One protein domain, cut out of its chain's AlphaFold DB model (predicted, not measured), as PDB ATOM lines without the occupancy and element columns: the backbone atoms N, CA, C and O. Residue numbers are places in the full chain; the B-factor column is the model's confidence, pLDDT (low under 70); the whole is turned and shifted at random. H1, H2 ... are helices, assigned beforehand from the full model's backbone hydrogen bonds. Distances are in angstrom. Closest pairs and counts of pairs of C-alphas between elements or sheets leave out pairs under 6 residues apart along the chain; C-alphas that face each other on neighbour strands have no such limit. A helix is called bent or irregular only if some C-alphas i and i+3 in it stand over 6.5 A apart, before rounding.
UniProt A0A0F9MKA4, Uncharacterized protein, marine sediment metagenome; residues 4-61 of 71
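What this domain is: This is residues 4 to 61 of the 71 residues of an uncharacterized protein of marine sediment metagenome (UniProt A0A0F9MKA4). Two longer helices, H2 and H3, pack on each other at a steep angle as the core; the short helix H1 folds back on H2 at one end of the row, and the short helix H4 lies beyond H3, away from H2. After H4 the printed part goes on as a tail without a named element, residues 49 to 61, of which residues 51 to 56 stick out as a free loop. The printed part has 58 residues with four named helices, in the order H1, H2, H3, H4, and no named strand; the class is all helix. The whole is compact, with a radius of gyration of the C-alphas of 11.3 A, and only just elongated, spanning 31 by 20 by 15 A.

How they stand to each other: H1, residues 4 to 9, and H2, residues 12 to 22, form a helical hairpin across a tight link of 2 residues. They touch, and their closest C-alphas, those of Ala 7 and Lys 15, are 5.5 A apart. Their lines stand at a shallow tilt of 30 degrees, opposite ways. H2 touches H3, residues 28 to 39, with 13 pairs of C-alphas within 8 A; the closest C-alphas of the two are those of Ala 21 and Ala 31, 4.7 A apart. H2 and H3 run opposite ways at a steep tilt of 55 degrees. H3 and H4, residues 44 to 48, only just touch, with 3 pairs of C-alphas within 8 A; H3 does so with residues 36 to 37 alone, and the closest C-alphas are those of Cys 36 and Ile 47, 6.3 A apart. H1 is apart from H3 and from H4, and H2 is apart from H4. In H3 and H4 every O i to N i+4 pair is within hydrogen-bond range; in H1 it is 1 of 2 and in H2 5 of 7.

Where its parts are: H1 begins at C-alpha 4, at (79.770, 117.738, 69.247), and ends at Lys 9. H2 runs 15.9 A from Lys 12 to Val 22; it is irregular, with C-alphas 13 and 16 at 7.0 A from each other, and its line is a rough one. H3, the longest helix with 12 residues, runs 16.2 A from C-alpha 28 at (86.063, 120.120, 49.700) to Cys 39. H4 measures 6.8 A and ends at C-alpha 48, at (102.746, 124.163, 55.856).

The domain as a whole: The two C-alphas farthest apart, those of Thr 4 and Ile 53, are 30.9 A from each other. The C-alphas of the first and last printed residues, Thr 4 and Arg 61, are 24.4 A apart. The links H1 to H2, H2 to H3 and H3 to H4 are tight. The C-alphas of residues 49 to 61 lie 9 to 17 A from the mean of all C-alphas. The printed part has no cut. Its mean pLDDT is 95.3, and no printed residue is under 70.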
ATOM      1  N   THR A   4      79.723 116.617  68.302       87.25
ATOM      2  CA  THR A   4      79.770 117.738  69.247       87.25
ATOM      3  C   THR A   4      80.855 117.563  70.306       87.25
ATOM      4  O   THR A   4      81.616 118.498  70.532       87.25
ATOM      5  N   ASP A   5      81.018 116.358  70.860       91.62
ATOM      6  CA  ASP A   5      82.004 116.078  71.919       91.62
ATOM      7  C   ASP A   5      83.434 116.359  71.446       91.62
ATOM      8  O   ASP A   5      84.284 116.838  72.197       91.62
ATOM      9  N   LYS A   6      83.707 116.046  70.174       88.94
ATOM     10  CA  LYS A   6      84.992 116.336  69.542       88.94
ATOM     11  C   LYS A   6      85.147 117.830  69.280       88.94
ATOM     12  O   LYS A   6      86.179 118.394  69.629       88.94
ATOM     13  N   ALA A   7      84.112 118.474  68.738       91.56
ATOM     14  CA  ALA A   7      84.096 119.908  68.458       91.56
ATOM     15  C   ALA A   7      84.291 120.778  69.718       91.56
ATOM     16  O   ALA A   7      84.867 121.861  69.629       91.56
ATOM     17  N   ASP A   8      83.831 120.320  70.883       93.19
ATOM     18  CA  ASP A   8      83.972 121.027  72.162       93.19
ATOM     19  C   ASP A   8      85.399 120.999  72.722       93.19
ATOM     20  O   ASP A   8      85.794 121.915  73.439       93.19
ATOM     21  N   LYS A   9      86.195 119.992  72.348       92.88
ATOM     22  CA  LYS A   9      87.611 119.869  72.733       92.88
ATOM     23  C   LYS A   9      88.557 120.645  71.810       92.88
ATOM     24  O   LYS A   9      89.739 120.771  72.119       92.88
ATOM     25  N   MET A  10      88.065 121.152  70.679       94.38
ATOM     26  CA  MET A  10      88.868 121.920  69.725       94.38
ATOM     27  C   MET A  10      89.004 123.392  70.149       94.38
ATOM     28  O   MET A  10      88.076 123.952  70.743       94.38
ATOM     29  N   PRO A  11      90.082 124.095  69.757       95.75
ATOM     30  CA  PRO A  11      90.137 125.546  69.886       95.75
ATOM     31  C   PRO A  11      88.975 126.216  69.135       95.75
ATOM     32  O   PRO A  11      88.663 125.872  67.990       95.75
ATOM     33  N   LYS A  12      88.350 127.219  69.770       94.75
ATOM     34  CA  LYS A  12      87.101 127.855  69.299       94.75
ATOM     35  C   LYS A  12      87.151 128.321  67.839       94.75
ATOM     36  O   LYS A  12      86.150 128.226  67.136       94.75
ATOM     37  N   ILE A  13      88.312 128.789  67.380       94.75
ATOM     38  CA  ILE A  13      88.515 129.285  66.012       94.75
ATOM     39  C   ILE A  13      88.335 128.197  64.937       94.75
ATOM     40  O   ILE A  13      87.898 128.500  63.829       94.75
ATOM     41  N   TYR A  14      88.601 126.928  65.260       94.81
ATOM     42  CA  TYR A  14      88.497 125.808  64.315       94.81
ATOM     43  C   TYR A  14      87.151 125.086  64.385       94.81
ATOM     44  O   TYR A  14      86.731 124.470  63.405       94.81
ATOM     45  N   LYS A  15      86.429 125.236  65.504       95.12
ATOM     46  CA  LYS A  15      85.149 124.566  65.775       95.12
ATOM     47  C   LYS A  15      84.136 124.721  64.640       95.12
ATOM     48  O   LYS A  15      83.564 123.735  64.186       95.12
ATOM     49  N   LYS A  16      83.922 125.949  64.152       94.50
ATOM     50  CA  LYS A  16      82.942 126.221  63.082       94.50
ATOM     51  C   LYS A  16      83.298 125.495  61.783       94.50
ATOM     52  O   LYS A  16      82.421 124.902  61.165       94.50
ATOM     53  N   CYS A  17      84.572 125.540  61.393       94.56
ATOM     54  CA  CYS A  17      85.067 124.914  60.166       94.56
ATOM     55  C   CYS A  17      84.954 123.384  60.243       94.56
ATOM     56  O   CYS A  17      84.440 122.757  59.315       94.56
ATOM     57  N   TYR A  18      85.317 122.802  61.390       96.50
ATOM     58  CA  TYR A  18      85.128 121.379  61.658       96.50
ATOM     59  C   TYR A  18      83.654 120.969  61.561       96.50
ATOM     60  O   TYR A  18      83.322 120.072  60.791       96.50
ATOM     61  N   LEU A  19      82.753 121.673  62.260       96.25
ATOM     62  CA  LEU A  19      81.315 121.382  62.241       96.25
ATOM     63  C   LEU A  19      80.714 121.487  60.834       96.25
ATOM     64  O   LEU A  19      79.883 120.658  60.463       96.25
ATOM     65  N   SER A  20      81.129 122.466  60.026       96.12
ATOM     66  CA  SER A  20      80.686 122.546  58.629       96.12
ATOM     67  C   SER A  20      81.187 121.373  57.786       96.12
ATOM     68  O   SER A  20      80.433 120.875  56.953       96.12
ATOM     69  N   ALA A  21      82.419 120.907  58.010       96.69
ATOM     70  CA  ALA A  21      83.008 119.804  57.254       96.69
ATOM     71  C   ALA A  21      82.285 118.482  57.535       96.69
ATOM     72  O   ALA A  21      81.798 117.829  56.618       96.69
ATOM     73  N   VAL A  22      82.123 118.136  58.810       95.25
ATOM     74  CA  VAL A  22      81.475 116.879  59.230       95.25
ATOM     75  C   VAL A  22      79.960 116.861  59.016       95.25
ATOM     76  O   VAL A  22      79.367 115.791  58.985       95.25
ATOM     77  N   SER A  23      79.322 118.025  58.854       94.88
ATOM     78  CA  SER A  23      77.901 118.120  58.488       94.88
ATOM     79  C   SER A  23      77.656 118.151  56.975       94.88
ATOM     80  O   SER A  23      76.513 118.332  56.558       94.88
ATOM     81  N   GLY A  24      78.704 118.010  56.151       95.12
ATOM     82  CA  GLY A  24      78.596 118.019  54.688       95.12
ATOM     83  C   GLY A  24      78.257 119.388  54.086       95.12
ATOM     84  O   GLY A  24      77.839 119.467  52.937       95.12
ATOM     85  N   LYS A  25      78.412 120.473  54.854       96.94
ATOM     86  CA  LYS A  25      78.083 121.850  54.438       96.94
ATOM     87  C   LYS A  25      79.297 122.644  53.953       96.94
ATOM     88  O   LYS A  25      79.138 123.761  53.467       96.94
ATOM     89  N   ALA A  26      80.503 122.121  54.152       96.81
ATOM     90  CA  ALA A  26      81.742 122.772  53.745       96.81
ATOM     91  C   ALA A  26      82.113 122.433  52.297       96.81
ATOM     92  O   ALA A  26      81.770 121.369  51.785       96.81
ATOM     93  N   SER A  27      82.888 123.315  51.662       97.38
ATOM     94  CA  SER A  27      83.556 122.981  50.404       97.38
ATOM     95  C   SER A  27      84.594 121.865  50.622       97.38
ATOM     96  O   SER A  27      85.127 121.743  51.731       97.38
ATOM     97  N   PRO A  28      84.973 121.092  49.584       96.88
ATOM     98  CA  PRO A  28      86.063 120.120  49.700       96.88
ATOM     99  C   PRO A  28      87.359 120.737  50.245       96.88
ATOM    100  O   PRO A  28      88.022 120.151  51.094       96.88
ATOM    101  N   ARG A  29      87.684 121.971  49.835       96.19
ATOM    102  CA  ARG A  29      88.864 122.704  50.318       96.19
ATOM    103  C   ARG A  29      88.783 123.015  51.816       96.19
ATOM    104  O   ARG A  29      89.781 122.884  52.521       96.19
ATOM    105  N   ASP A  30      87.613 123.411  52.311       96.75
ATOM    106  CA  ASP A  30      87.406 123.677  53.738       96.75
ATOM    107  C   ASP A  30      87.392 122.392  54.569       96.75
ATOM    108  O   ASP A  30      87.901 122.387  55.689       96.75
ATOM    109  N   ALA A  31      86.875 121.292  54.018       97.94
ATOM    110  CA  ALA A  31      86.942 119.982  54.656       97.94
ATOM    111  C   ALA A  31      88.394 119.494  54.789       97.94
ATOM    112  O   ALA A  31      88.801 119.085  55.876       97.94
ATOM    113  N   ILE A  32      89.203 119.634  53.732       97.69
ATOM    114  CA  ILE A  32      90.646 119.337  53.770       97.69
ATOM    115  C   ILE A  32      91.348 120.228  54.795       97.69
ATOM    116  O   ILE A  32      92.134 119.745  55.605       97.69
ATOM    117  N   LYS A  33      91.030 121.525  54.827       96.94
ATOM    118  CA  LYS A  33      91.585 122.446  55.823       96.94
ATOM    119  C   LYS A  33      91.239 122.028  57.253       96.94
ATOM    120  O   LYS A  33      92.125 122.057  58.107       96.94
ATOM    121  N   ALA A  34      89.988 121.654  57.520       97.25
ATOM    122  CA  ALA A  34      89.564 121.161  58.828       97.25
ATOM    123  C   ALA A  34      90.329 119.887  59.213       97.25
ATOM    124  O   ALA A  34      90.856 119.815  60.321       97.25
ATOM    125  N   PHE A  35      90.466 118.943  58.276       97.94
ATOM    126  CA  PHE A  35      91.230 117.713  58.470       97.94
ATOM    127  C   PHE A  35      92.707 117.989  58.772       97.94
ATOM    128  O   PHE A  35      93.207 117.544  59.799       97.94
ATOM    129  N   CYS A  36      93.403 118.761  57.931       97.75
ATOM    130  CA  CYS A  36      94.823 119.062  58.125       97.75
ATOM    131  C   CYS A  36      95.073 119.806  59.441       97.75
ATOM    132  O   CYS A  36      96.055 119.539  60.124       97.75
ATOM    133  N   THR A  37      94.172 120.719  59.812       96.94
ATOM    134  CA  THR A  37      94.264 121.435  61.089       96.94
ATOM    135  C   THR A  37      94.146 120.480  62.269       96.94
ATOM    136  O   THR A  37      94.905 120.599  63.223       96.94
ATOM    137  N   GLU A  38      93.210 119.537  62.213       96.62
ATOM    138  CA  GLU A  38      93.043 118.536  63.261       96.62
ATOM    139  C   GLU A  38      94.240 117.574  63.328       96.62
ATOM    140  O   GLU A  38      94.787 117.345  64.403       96.62
ATOM    141  N   CYS A  39      94.675 117.065  62.171       97.25
ATOM    142  CA  CYS A  39      95.800 116.141  62.021       97.25
ATOM    143  C   CYS A  39      97.096 116.707  62.621       97.25
ATOM    144  O   CYS A  39      97.820 115.994  63.306       97.25
ATOM    145  N   MET A  40      97.341 118.004  62.429       97.38
ATOM    146  CA  MET A  40      98.522 118.713  62.925       97.38
ATOM    147  C   MET A  40      98.313 119.369  64.304       97.38
ATOM    148  O   MET A  40      98.994 120.331  64.657       97.38
ATOM    149  N   GLY A  41      97.323 118.918  65.082       95.81
ATOM    150  CA  GLY A  41      97.130 119.384  66.460       95.81
ATOM    151  C   GLY A  41      96.818 120.879  66.584       95.81
ATOM    152  O   GLY A  41      97.179 121.509  67.574       95.81
ATOM    153  N   TYR A  42      96.142 121.456  65.589       95.88
ATOM    154  CA  TYR A  42      95.780 122.876  65.516       95.88
ATOM    155  C   TYR A  42      96.969 123.840  65.375       95.88
ATOM    156  O   TYR A  42      96.814 125.045  65.593       95.88
ATOM    157  N   VAL A  43      98.136 123.347  64.951       95.31
ATOM    158  CA  VAL A  43      99.325 124.170  64.701       95.31
ATOM    159  C   VAL A  43      99.469 124.433  63.205       95.31
ATOM    160  O   VAL A  43      99.807 123.558  62.415       95.31
ATOM    161  N   ARG A  44      99.214 125.676  62.781       93.06
ATOM    162  CA  ARG A  44      99.209 126.040  61.352       93.06
ATOM    163  C   ARG A  44     100.558 125.822  60.656       93.06
ATOM    164  O   ARG A  44     100.561 125.449  59.487       93.06
ATOM    165  N   ALA A  45     101.668 126.088  61.344       94.19
ATOM    166  CA  ALA A  45     103.011 125.948  60.779       94.19
ATOM    167  C   ALA A  45     103.321 124.493  60.386       94.19
ATOM    168  O   ALA A  45     103.871 124.258  59.313       94.19
ATOM    169  N   GLU A  46     102.863 123.534  61.192       96.06
ATOM    170  CA  GLU A  46     103.007 122.099  60.924       96.06
ATOM    171  C   GLU A  46     102.263 121.677  59.652       96.06
ATOM    172  O   GLU A  46     102.741 120.840  58.899       96.06
ATOM    173  N   ILE A  47     101.136 122.319  59.325       96.00
ATOM    174  CA  ILE A  47     100.424 122.039  58.068       96.00
ATOM    175  C   ILE A  47     101.254 122.478  56.856       96.00
ATOM    176  O   ILE A  47     101.341 121.757  55.864       96.00
ATOM    177  N   THR A  48     101.873 123.660  56.927       94.94
ATOM    178  CA  THR A  48     102.746 124.163  55.856       94.94
ATOM    179  C   THR A  48     103.952 123.246  55.654       94.94
ATOM    180  O   THR A  48     104.290 122.943  54.511       94.94
ATOM    181  N   ASN A  49     104.551 122.776  56.752       94.50
ATOM    182  CA  ASN A  49     105.765 121.957  56.751       94.50
ATOM    183  C   ASN A  49     105.496 120.438  56.736       94.50
ATOM    184  O   ASN A  49     106.432 119.668  56.902       94.50
ATOM    185  N   CYS A  50     104.245 120.006  56.545       95.12
ATOM    186  CA  CYS A  50     103.876 118.592  56.538       95.12
ATOM    187  C   CYS A  50     104.576 117.847  55.388       95.12
ATOM    188  O   CYS A  50     104.310 118.111  54.212       95.12
ATOM    189  N   ASP A  51     105.417 116.883  55.749       94.94
ATOM    190  CA  ASP A  51     106.277 116.078  54.874       94.94
ATOM    191  C   ASP A  51     105.752 114.648  54.663       94.94
ATOM    192  O   ASP A  51     106.415 113.811  54.057       94.94
ATOM    193  N   THR A  52     104.539 114.353  55.141       95.38
ATOM    194  CA  THR A  52     103.908 113.037  54.996       95.38
ATOM    195  C   THR A  52     103.488 112.793  53.542       95.38
ATOM    196  O   THR A  52     102.321 112.974  53.190       95.38
ATOM    197  N   ILE A  53     104.435 112.389  52.692       93.25
ATOM    198  CA  ILE A  53     104.233 112.180  51.247       93.25
ATOM    199  C   ILE A  53     103.214 111.080  50.927       93.25
ATOM    200  O   ILE A  53     102.534 111.141  49.909       93.25
ATOM    201  N   GLU A  54     103.048 110.101  51.818       95.75
ATOM    202  CA  GLU A  54     102.069 109.019  51.662       95.75
ATOM    203  C   GLU A  54     100.634 109.465  51.988       95.75
ATOM    204  O   GLU A  54      99.670 108.739  51.735       95.75
ATOM    205  N   CYS A  55     100.455 110.665  52.553       96.56
ATOM    206  CA  CYS A  55      99.130 111.199  52.820       96.56
ATOM    207  C   CYS A  55      98.481 111.642  51.499       96.56
ATOM    208  O   CYS A  55      98.968 112.583  50.865       96.56
ATOM    209  N   PRO A  56      97.316 111.084  51.117       96.19
ATOM    210  CA  PRO A  56      96.642 111.451  49.871       96.19
ATOM    211  C   PRO A  56      96.182 112.916  49.855       96.19
ATOM    212  O   PRO A  56      95.851 113.453  48.803       96.19
ATOM    213  N   LEU A  57      96.152 113.577  51.019       96.12
ATOM    214  CA  LEU A  57      95.806 114.987  51.157       96.12
ATOM    215  C   LEU A  57      97.027 115.917  51.184       96.12
ATOM    216  O   LEU A  57      96.827 117.131  51.174       96.12
ATOM    217  N   ASN A  58      98.267 115.403  51.193       94.81
ATOM    218  CA  ASN A  58      99.472 116.233  51.322       94.81
ATOM    219  C   ASN A  58      99.565 117.288  50.207       94.81
ATOM    220  O   ASN A  58      99.791 118.463  50.492       94.81
ATOM    221  N   LEU A  59      99.272 116.912  48.959       93.31
ATOM    222  CA  LEU A  59      99.268 117.832  47.811       93.31
ATOM    223  C   LEU A  59      98.099 118.826  47.831       93.31
ATOM    224  O   LEU A  59      98.166 119.898  47.225       93.31
ATOM    225  N   TYR A  60      97.032 118.509  48.560       94.38
ATOM    226  CA  TYR A  60      95.844 119.353  48.682       94.38
ATOM    227  C   TYR A  60      95.824 120.172  49.981       94.38
ATOM    228  O   TYR A  60      94.879 120.935  50.211       94.38
ATOM    229  N   ARG A  61      96.851 120.029  50.833       95.00
ATOM    230  CA  ARG A  61      96.931 120.690  52.139       95.00
ATOM    231  C   ARG A  61      96.873 122.216  51.993       95.00
ATOM    232  O   ARG A  61      97.370 122.775  51.009       95.00
TER     233      ARG A  61